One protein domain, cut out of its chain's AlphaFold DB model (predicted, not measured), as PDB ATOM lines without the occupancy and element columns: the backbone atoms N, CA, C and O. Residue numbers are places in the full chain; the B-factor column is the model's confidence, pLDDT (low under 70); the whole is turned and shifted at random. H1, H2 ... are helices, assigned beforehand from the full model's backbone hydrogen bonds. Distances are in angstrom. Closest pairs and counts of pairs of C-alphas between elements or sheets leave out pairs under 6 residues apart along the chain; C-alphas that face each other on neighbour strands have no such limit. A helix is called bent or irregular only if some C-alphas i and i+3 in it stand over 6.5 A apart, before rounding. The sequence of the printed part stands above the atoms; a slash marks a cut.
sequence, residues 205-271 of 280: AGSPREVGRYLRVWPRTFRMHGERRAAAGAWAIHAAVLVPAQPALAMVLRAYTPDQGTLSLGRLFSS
ATOM      1  N   ALA A 205     319.427 348.726 387.897       82.88
ATOM      2  CA  ALA A 205     318.931 350.094 388.084       82.88
ATOM      3  C   ALA A 205     317.400 350.243 387.962       82.88
ATOM      4  O   ALA A 205     316.878 351.350 388.105       82.88
ATOM      5  N   GLY A 206     316.684 349.154 387.660       78.94
ATOM      6  CA  GLY A 206     315.218 349.118 387.660       78.94
ATOM      7  C   GLY A 206     314.623 349.208 389.070       78.94
ATOM      8  O   GLY A 206     315.334 349.321 390.070       78.94
ATOM      9  N   SER A 207     313.299 349.110 389.174       82.00
ATOM     10  CA  SER A 207     312.631 349.044 390.475       82.00
ATOM     11  C   SER A 207     313.067 347.796 391.269       82.00
ATOM     12  O   SER A 207     313.370 346.752 390.678       82.00
ATOM     13  N   PRO A 208     313.007 347.824 392.617       83.00
ATOM     14  CA  PRO A 208     313.295 346.647 393.445       83.00
ATOM     15  C   PRO A 208     312.427 345.419 393.110       83.00
ATOM     16  O   PRO A 208     312.808 344.286 393.397       83.00
ATOM     17  N   ARG A 209     311.258 345.617 392.481       84.50
ATOM     18  CA  ARG A 209     310.391 344.528 392.012       84.50
ATOM     19  C   ARG A 209     310.924 343.875 390.735       84.50
ATOM     20  O   ARG A 209     310.915 342.649 390.648       84.50
ATOM     21  N   GLU A 210     311.368 344.667 389.763       85.31
ATOM     22  CA  GLU A 210     311.918 344.179 388.489       85.31
ATOM     23  C   GLU A 210     313.258 343.490 388.707       85.31
ATOM     24  O   GLU A 210     313.423 342.325 388.339       85.31
ATOM     25  N   VAL A 211     314.188 344.155 389.398       85.88
ATOM     26  CA  VAL A 211     315.504 343.570 389.671       85.88
ATOM     27  C   VAL A 211     315.374 342.393 390.648       85.88
ATOM     28  O   VAL A 211     316.027 341.366 390.467       85.88
ATOM     29  N   GLY A 212     314.440 342.448 391.603       86.62
ATOM     30  CA  GLY A 212     314.080 341.305 392.440       86.62
ATOM     31  C   GLY A 212     313.532 340.117 391.637       86.62
ATOM     32  O   GLY A 212     313.889 338.977 391.927       86.62
ATOM     33  N   ARG A 213     312.709 340.347 390.602       86.25
ATOM     34  CA  ARG A 213     312.235 339.298 389.675       86.25
ATOM     35  C   ARG A 213     313.396 338.705 388.875       86.25
ATOM     36  O   ARG A 213     313.522 337.484 388.849       86.25
ATOM     37  N   TYR A 214     314.248 339.548 388.294       87.94
ATOM     38  CA  TYR A 214     315.451 339.149 387.559       87.94
ATOM     39  C   TYR A 214     316.382 338.280 388.427       87.94
ATOM     40  O   TYR A 214     316.696 337.147 388.075       87.94
ATOM     41  N   LEU A 215     316.728 338.731 389.635       89.25
ATOM     42  CA  LEU A 215     317.645 338.016 390.532       89.25
ATOM     43  C   LEU A 215     317.074 336.707 391.115       89.25
ATOM     44  O   LEU A 215     317.840 335.913 391.660       89.25
ATOM     45  N   ARG A 216     315.762 336.444 391.000       91.69
ATOM     46  CA  ARG A 216     315.162 335.136 391.344       91.69
ATOM     47  C   ARG A 216     315.432 334.062 390.298       91.69
ATOM     48  O   ARG A 216     315.260 332.886 390.611       91.69
ATOM     49  N   VAL A 217     315.844 334.433 389.087       92.62
ATOM     50  CA  VAL A 217     316.184 333.470 388.035       92.62
ATOM     51  C   VAL A 217     317.411 332.645 388.447       92.62
ATOM     52  O   VAL A 217     317.369 331.424 388.366       92.62
ATOM     53  N   TRP A 218     318.427 333.264 389.057       93.69
ATOM     54  CA  TRP A 218     319.636 332.588 389.561       93.69
ATOM     55  C   TRP A 218     319.381 331.338 390.435       93.69
ATOM     56  O   TRP A 218     319.778 330.238 390.036       93.69
ATOM     57  N   PRO A 219     318.684 331.422 391.590       95.00
ATOM     58  CA  PRO A 219     318.394 330.241 392.400       95.00
ATOM     59  C   PRO A 219     317.352 329.302 391.764       95.00
ATOM     60  O   PRO A 219     317.284 328.126 392.135       95.00
ATOM     61  N   ARG A 220     316.534 329.785 390.812       94.69
ATOM     62  CA  ARG A 220     315.614 328.942 390.030       94.69
ATOM     63  C   ARG A 220     316.365 328.064 389.036       94.69
ATOM     64  O   ARG A 220     316.095 326.871 389.023       94.69
ATOM     65  N   THR A 221     317.331 328.605 388.293       95.56
ATOM     66  CA  THR A 221     318.167 327.847 387.352       95.56
ATOM     67  C   THR A 221     318.863 326.693 388.072       95.56
ATOM     68  O   THR A 221     318.615 325.541 387.725       95.56
ATOM     69  N   PHE A 222     319.585 326.941 389.175       96.25
ATOM     70  CA  PHE A 222     320.149 325.849 389.990       96.25
ATOM     71  C   PHE A 222     319.104 324.783 390.370       96.25
ATOM     72  O   PHE A 222     319.356 323.586 390.240       96.25
ATOM     73  N   ARG A 223     317.905 325.195 390.806       95.69
ATOM     74  CA  ARG A 223     316.829 324.260 391.173       95.69
ATOM     75  C   ARG A 223     316.322 323.444 389.980       95.69
ATOM     76  O   ARG A 223     316.058 322.259 390.167       95.69
ATOM     77  N   MET A 224     316.195 324.046 388.797       94.62
ATOM     78  CA  MET A 224     315.753 323.381 387.564       94.62
ATOM     79  C   MET A 224     316.717 322.276 387.136       94.62
ATOM     80  O   MET A 224     316.276 321.177 386.821       94.62
ATOM     81  N   HIS A 225     318.026 322.521 387.222       95.69
ATOM     82  CA  HIS A 225     319.025 321.494 386.928       95.69
ATOM     83  C   HIS A 225     319.199 320.466 388.064       95.69
ATOM     84  O   HIS A 225     319.930 319.494 387.892       95.69
ATOM     85  N   GLY A 226     318.533 320.628 389.214       95.75
ATOM     86  CA  GLY A 226     318.620 319.703 390.352       95.75
ATOM     87  C   GLY A 226     319.742 320.002 391.354       95.75
ATOM     88  O   GLY A 226     319.925 319.235 392.301       95.75
ATOM     89  N   GLU A 227     320.435 321.135 391.224       96.12
ATOM     90  CA  GLU A 227     321.526 321.596 392.098       96.12
ATOM     91  C   GLU A 227     320.992 322.108 393.453       96.12
ATOM     92  O   GLU A 227     321.127 323.278 393.819       96.12
ATOM     93  N   ARG A 228     320.320 321.235 394.218       95.88
ATOM     94  CA  ARG A 228     319.507 321.602 395.398       95.88
ATOM     95  C   ARG A 228     320.275 322.402 396.458       95.88
ATOM     96  O   ARG A 228     319.701 323.314 397.049       95.88
ATOM     97  N   ARG A 229     321.553 322.077 396.698       95.69
ATOM     98  CA  ARG A 229     322.410 322.785 397.672       95.69
ATOM     99  C   ARG A 229     322.767 324.194 397.189       95.69
ATOM    100  O   ARG A 229     322.560 325.149 397.935       95.69
ATOM    101  N   ALA A 230     323.211 324.325 395.937       96.12
ATOM    102  CA  ALA A 230     323.509 325.615 395.317       96.12
ATOM    103  C   ALA A 230     322.258 326.508 395.272       96.12
ATOM    104  O   ALA A 230     322.312 327.665 395.680       96.12
ATOM    105  N   ALA A 231     321.107 325.944 394.889       96.81
ATOM    106  CA  ALA A 231     319.820 326.636 394.878       96.81
ATOM    107  C   ALA A 231     319.419 327.160 396.268       96.81
ATOM    108  O   ALA A 231     318.986 328.303 396.385       96.81
ATOM    109  N   ALA A 232     319.570 326.352 397.324       96.88
ATOM    110  CA  ALA A 232     319.246 326.763 398.691       96.88
ATOM    111  C   ALA A 232     320.155 327.903 399.186       96.88
ATOM    112  O   ALA A 232     319.659 328.891 399.727       96.88
ATOM    113  N   GLY A 233     321.469 327.810 398.946       96.00
ATOM    114  CA  GLY A 233     322.412 328.878 399.294       96.00
ATOM    115  C   GLY A 233     322.184 330.162 398.485       96.00
ATOM    116  O   GLY A 233     322.189 331.255 399.050       96.00
ATOM    117  N   ALA A 234     321.891 330.041 397.188       95.06
ATOM    118  CA  ALA A 234     321.528 331.165 396.329       95.06
ATOM    119  C   ALA A 234     320.215 331.840 396.778       95.06
ATOM    120  O   ALA A 234     320.143 333.068 396.809       95.06
ATOM    121  N   TRP A 235     319.202 331.072 397.208       95.94
ATOM    122  CA  TRP A 235     317.980 331.619 397.817       95.94
ATOM    123  C   TRP A 235     318.259 332.369 399.122       95.94
ATOM    124  O   TRP A 235     317.740 333.470 399.306       95.94
ATOM    125  N   ALA A 236     319.098 331.814 400.003       95.19
ATOM    126  CA  ALA A 236     319.475 332.466 401.256       95.19
ATOM    127  C   ALA A 236     320.196 333.803 401.003       95.19
ATOM    128  O   ALA A 236     319.840 334.817 401.594       95.19
ATOM    129  N   ILE A 237     321.147 333.834 400.065       93.25
ATOM    130  CA  ILE A 237     321.866 335.054 399.667       93.25
ATOM    131  C   ILE A 237     320.935 336.065 398.983       93.25
ATOM    132  O   ILE A 237     321.026 337.265 399.248       93.25
ATOM    133  N   HIS A 238     320.010 335.604 398.138       90.69
ATOM    134  CA  HIS A 238     319.014 336.471 397.512       90.69
ATOM    135  C   HIS A 238     318.144 337.174 398.566       90.69
ATOM    136  O   HIS A 238     317.979 338.392 398.503       90.69
ATOM    137  N   ALA A 239     317.644 336.433 399.558       91.31
ATOM    138  CA  ALA A 239     316.794 336.974 400.616       91.31
ATOM    139  C   ALA A 239     317.555 337.841 401.640       91.31
ATOM    140  O   ALA A 239     317.039 338.877 402.047       91.31
ATOM    141  N   ALA A 240     318.761 337.437 402.051       92.38
ATOM    142  CA  ALA A 240     319.503 338.090 403.134       92.38
ATOM    143  C   ALA A 240     320.432 339.229 402.678       92.38
ATOM    144  O   ALA A 240     320.770 340.089 403.485       92.38
ATOM    145  N   VAL A 241     320.866 339.237 401.410       89.81
ATOM    146  CA  VAL A 241     321.846 340.212 400.895       89.81
ATOM    147  C   VAL A 241     321.289 341.000 399.718       89.81
ATOM    148  O   VAL A 241     321.266 342.227 399.767       89.81
ATOM    149  N   LEU A 242     320.830 340.321 398.660       87.50
ATOM    150  CA  LEU A 242     320.446 341.013 397.427       87.50
ATOM    151  C   LEU A 242     319.189 341.863 397.621       87.50
ATOM    152  O   LEU A 242     319.239 343.059 397.359       87.50
ATOM    153  N   VAL A 243     318.090 341.284 398.117       87.44
ATOM    154  CA  VAL A 243     316.823 342.009 398.318       87.44
ATOM    155  C   VAL A 243     316.986 343.226 399.253       87.44
ATOM    156  O   VAL A 243     316.578 344.314 398.841       87.44
ATOM    157  N   PRO A 244     317.629 343.127 400.437       89.38
ATOM    158  CA  PRO A 244     317.838 344.281 401.317       89.38
ATOM    159  C   PRO A 244     318.758 345.365 400.737       89.38
ATOM    160  O   PRO A 244     318.574 346.541 401.040       89.38
ATOM    161  N   ALA A 245     319.729 345.005 399.889       87.75
ATOM    162  CA  ALA A 245     320.640 345.971 399.273       87.75
ATOM    163  C   ALA A 245     320.007 346.766 398.113       87.75
ATOM    164  O   ALA A 245     320.523 347.825 397.745       87.75
ATOM    165  N   GLN A 246     318.901 346.289 397.527       85.69
ATOM    166  CA  GLN A 246     318.324 346.879 396.311       85.69
ATOM    167  C   GLN A 246     317.885 348.343 396.450       85.69
ATOM    168  O   GLN A 246     318.226 349.113 395.555       85.69
ATOM    169  N   PRO A 247     317.183 348.779 397.518       86.25
ATOM    170  CA  PRO A 247     316.762 350.176 397.634       86.25
ATOM    171  C   PRO A 247     317.957 351.133 397.722       86.25
ATOM    172  O   PRO A 247     317.957 352.183 397.084       86.25
ATOM    173  N   ALA A 248     319.009 350.739 398.449       87.81
ATOM    174  CA  ALA A 248     320.241 351.514 398.556       87.81
ATOM    175  C   ALA A 248     320.985 351.585 397.212       87.81
ATOM    176  O   ALA A 248     321.394 352.668 396.796       87.81
ATOM    177  N   LEU A 249     321.111 350.459 396.498       86.62
ATOM    178  CA  LEU A 249     321.731 350.421 395.171       86.62
ATOM    179  C   LEU A 249     320.954 351.272 394.156       86.62
ATOM    180  O   LEU A 249     321.557 352.079 393.455       86.62
ATOM    181  N   ALA A 250     319.625 351.147 394.115       84.62
ATOM    182  CA  ALA A 250     318.769 351.926 393.225       84.62
ATOM    183  C   ALA A 250     318.878 353.436 393.501       84.62
ATOM    184  O   ALA A 250     318.987 354.220 392.561       84.62
ATOM    185  N   MET A 251     318.929 353.848 394.774       85.94
ATOM    186  CA  MET A 251     319.149 355.248 395.163       85.94
ATOM    187  C   MET A 251     320.520 355.767 394.699       85.94
ATOM    188  O   MET A 251     320.605 356.848 394.118       85.94
ATOM    189  N   VAL A 252     321.590 354.990 394.902       87.81
ATOM    190  CA  VAL A 252     322.954 355.355 394.475       87.81
ATOM    191  C   VAL A 252     323.060 355.470 392.950       87.81
ATOM    192  O   VAL A 252     323.658 356.421 392.453       87.81
ATOM    193  N   LEU A 253     322.451 354.544 392.201       86.88
ATOM    194  CA  LEU A 253     322.420 354.591 390.735       86.88
ATOM    195  C   LEU A 253     321.568 355.760 390.221       86.88
ATOM    196  O   LEU A 253     321.993 356.471 389.313       86.88
ATOM    197  N   ARG A 254     320.403 356.029 390.833       84.38
ATOM    198  CA  ARG A 254     319.546 357.168 390.458       84.38
ATOM    199  C   ARG A 254     320.252 358.511 390.643       84.38
ATOM    200  O   ARG A 254     319.997 359.426 389.868       84.38
ATOM    201  N   ALA A 255     321.160 358.622 391.610       85.69
ATOM    202  CA  ALA A 255     321.939 359.831 391.854       85.69
ATOM    203  C   ALA A 255     323.188 360.020 390.950       85.69
ATOM    204  O   ALA A 255     323.785 361.092 391.049       85.69
ATOM    205  N   TYR A 256     323.612 359.038 390.120       85.62
ATOM    206  CA  TYR A 256     325.049 358.732 389.886       85.62
ATOM    207  C   TYR A 256     326.045 359.905 389.772       85.62
ATOM    208  O   TYR A 256     326.776 360.083 390.735       85.62
ATOM    209  N   THR A 257     326.277 360.673 388.707       81.56
ATOM    210  CA  THR A 257     325.815 360.733 387.309       81.56
ATOM    211  C   THR A 257     326.896 360.202 386.336       81.56
ATOM    212  O   THR A 257     328.069 360.482 386.580       81.56
ATOM    213  N   PRO A 258     326.575 359.496 385.223       76.69
ATOM    214  CA  PRO A 258     327.597 358.833 384.395       76.69
ATOM    215  C   PRO A 258     328.605 359.728 383.666       76.69
ATOM    216  O   PRO A 258     329.791 359.416 383.659       76.69
ATOM    217  N   ASP A 259     328.148 360.806 383.035       73.00
ATOM    218  CA  ASP A 259     328.959 361.695 382.193       73.00
ATOM    219  C   ASP A 259     329.854 362.640 383.011       73.00
ATOM    220  O   ASP A 259     330.971 362.942 382.599       73.00
ATOM    221  N   GLN A 260     329.399 363.042 384.201       73.88
ATOM    222  CA  GLN A 260     330.153 363.901 385.123       73.88
ATOM    223  C   GLN A 260     330.913 363.126 386.213       73.88
ATOM    224  O   GLN A 260     331.833 363.665 386.824       73.88
ATOM    225  N   GLY A 261     330.532 361.875 386.496       79.88
ATOM    226  CA  GLY A 261     331.081 361.064 387.592       79.88
ATOM    227  C   GLY A 261     330.668 361.517 389.004       79.88
ATOM    228  O   GLY A 261     331.313 361.126 389.977       79.88
ATOM    229  N   THR A 262     329.631 362.356 389.132       82.69
ATOM    230  CA  THR A 262     329.292 363.117 390.353       82.69
ATOM    231  C   THR A 262     327.900 362.807 390.908       82.69
ATOM    232  O   THR A 262     326.891 362.957 390.216       82.69
ATOM    233  N   LEU A 263     327.834 362.441 392.195       85.00
ATOM    234  CA  LEU A 263     326.576 362.164 392.903       85.00
ATOM    235  C   LEU A 263     325.796 363.451 393.168       85.00
ATOM    236  O   LEU A 263     326.306 364.371 393.805       85.00
ATOM    237  N   SER A 264     324.535 363.484 392.731       82.75
ATOM    238  CA  SER A 264     323.625 364.612 392.945       82.75
ATOM    239  C   SER A 264     322.307 364.162 393.569       82.75
ATOM    240  O   SER A 264     321.549 363.394 392.975       82.75
ATOM    241  N   LEU A 265     321.990 364.705 394.750       83.00
ATOM    242  CA  LEU A 265     320.693 364.499 395.403       83.00
ATOM    243  C   LEU A 265     319.531 365.061 394.570       83.00
ATOM    244  O   LEU A 265     318.441 364.501 394.607       83.00
ATOM    245  N   GLY A 266     319.761 366.109 393.770       78.19
ATOM    246  CA  GLY A 266     318.742 366.651 392.865       78.19
ATOM    247  C   GLY A 266     318.294 365.641 391.803       78.19
ATOM    248  O   GLY A 266     317.119 365.596 391.450       78.19
ATOM    249  N   ARG A 267     319.197 364.754 391.356       80.50
ATOM    250  CA  ARG A 267     318.878 363.726 390.353       80.50
ATOM    251  C   ARG A 267     317.956 362.623 390.889       80.50
ATOM    252  O   ARG A 267     317.227 362.023 390.103       80.50
ATOM    253  N   LEU A 268     317.896 362.412 392.211       79.38
ATOM    254  CA  LEU A 268     316.920 361.498 392.826       79.38
ATOM    255  C   LEU A 268     315.474 361.855 392.451       79.38
ATOM    256  O   LEU A 268     314.644 360.958 392.322       79.38
ATOM    257  N   PHE A 269     315.207 363.144 392.227       80.94
ATOM    258  CA  PHE A 269     313.894 363.689 391.886       80.94
ATOM    259  C   PHE A 269     313.763 364.099 390.408       80.94
ATOM    260  O   PHE A 269     312.692 364.547 390.004       80.94
ATOM    261  N   SER A 270     314.816 363.944 389.590       75.44
ATOM    262  CA  SER A 270     314.727 364.189 388.142       75.44
ATOM    263  C   SER A 270     313.865 363.122 387.462       75.44
ATOM    264  O   SER A 270     313.837 361.969 387.900       75.44
ATOM    265  N   SER A 271     313.207 363.477 386.357       71.69
ATOM    266  CA  SER A 271     312.562 362.535 385.434       71.69
ATOM    267  C   SER A 271     313.563 361.693 384.632       71.69
ATOM    268  O   SER A 271     313.182 360.634 384.131       71.69
TER     269      SER A 271
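AT A GLANCE: This is residues 205 to 271 of the 280 residues of a protein of Marinitenerispora sediminis (UniProt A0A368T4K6). The domain is a rod of helices: the short helices H1 and H2 run one after the other, and the long bent helix H3 folds back beside them with its arm H3a. The other arm, H3b, turns off at the end of H3a toward the small helix H4, at the opposite end of the rod from H2. The 67 printed residues, with four named helices in the order H1, H2, H3, H4 and no named strand, are of the class all helix. The whole is loose, with a radius of gyration of the C-alphas of 15.5 A and spans of 46 by 19 by 17 A.

HOW THE PARTS SIT: H1, residues 208 to 215, and H2, residues 217 to 224, meet only through their tight link. H3, residues 228 to 254, is one helix by its hydrogen bonds but bent, with C-alphas 244 and 247 7.0 A apart; its arms, H3a and H3b, stand at a steep tilt of 66 degrees. H2 and H3a form a helical hairpin at a shallow tilt of 17 degrees, opposite ways; H3a touches H2 with residues 228 to 235 alone, and the closest C-alphas, of Pro 219 and Ala 231, are 4.6 A apart. H1 and H3a only just touch, with 3 pairs of C-alphas within 8 A, the closest being Gly 212 and Val 243 at 6.5 A. H4, residues 265 to 269, only just touches H3b, also with 3 pairs; the C-alphas of Arg 254 and Leu 268 are closest, 5.6 A apart. H1 and H4 are apart. Every O i to N i+4 pair is within hydrogen-bond range in H1, H2 and H3b, against 11 of 13 in H3a and 0 of 1 in H4, where 2 of 2 O i to N i+3 pairs are.

IN THESE COORDINATES: H1 begins at C-alpha 208 (313.295, 346.647, 393.445) and, like H2, is 10.1 A long. H3a, residues 228 to 244, measures 23.5 A, has a kink of 36 degrees near residue 238 and is irregular, with C-alphas 240 and 243 6.8 A apart. H3b, residues 247 to 254, measures 10.4 A. H4, 7.7 A long, ends at C-alpha 269 (313.894, 363.689, 391.886).

THE WHOLE: The C-alphas farthest apart, of Gly 226 and Gly 266, are 47.0 A apart. The printed part has no cut and no long link. Its mean pLDDT is 87.7, and no printed residue is under 70.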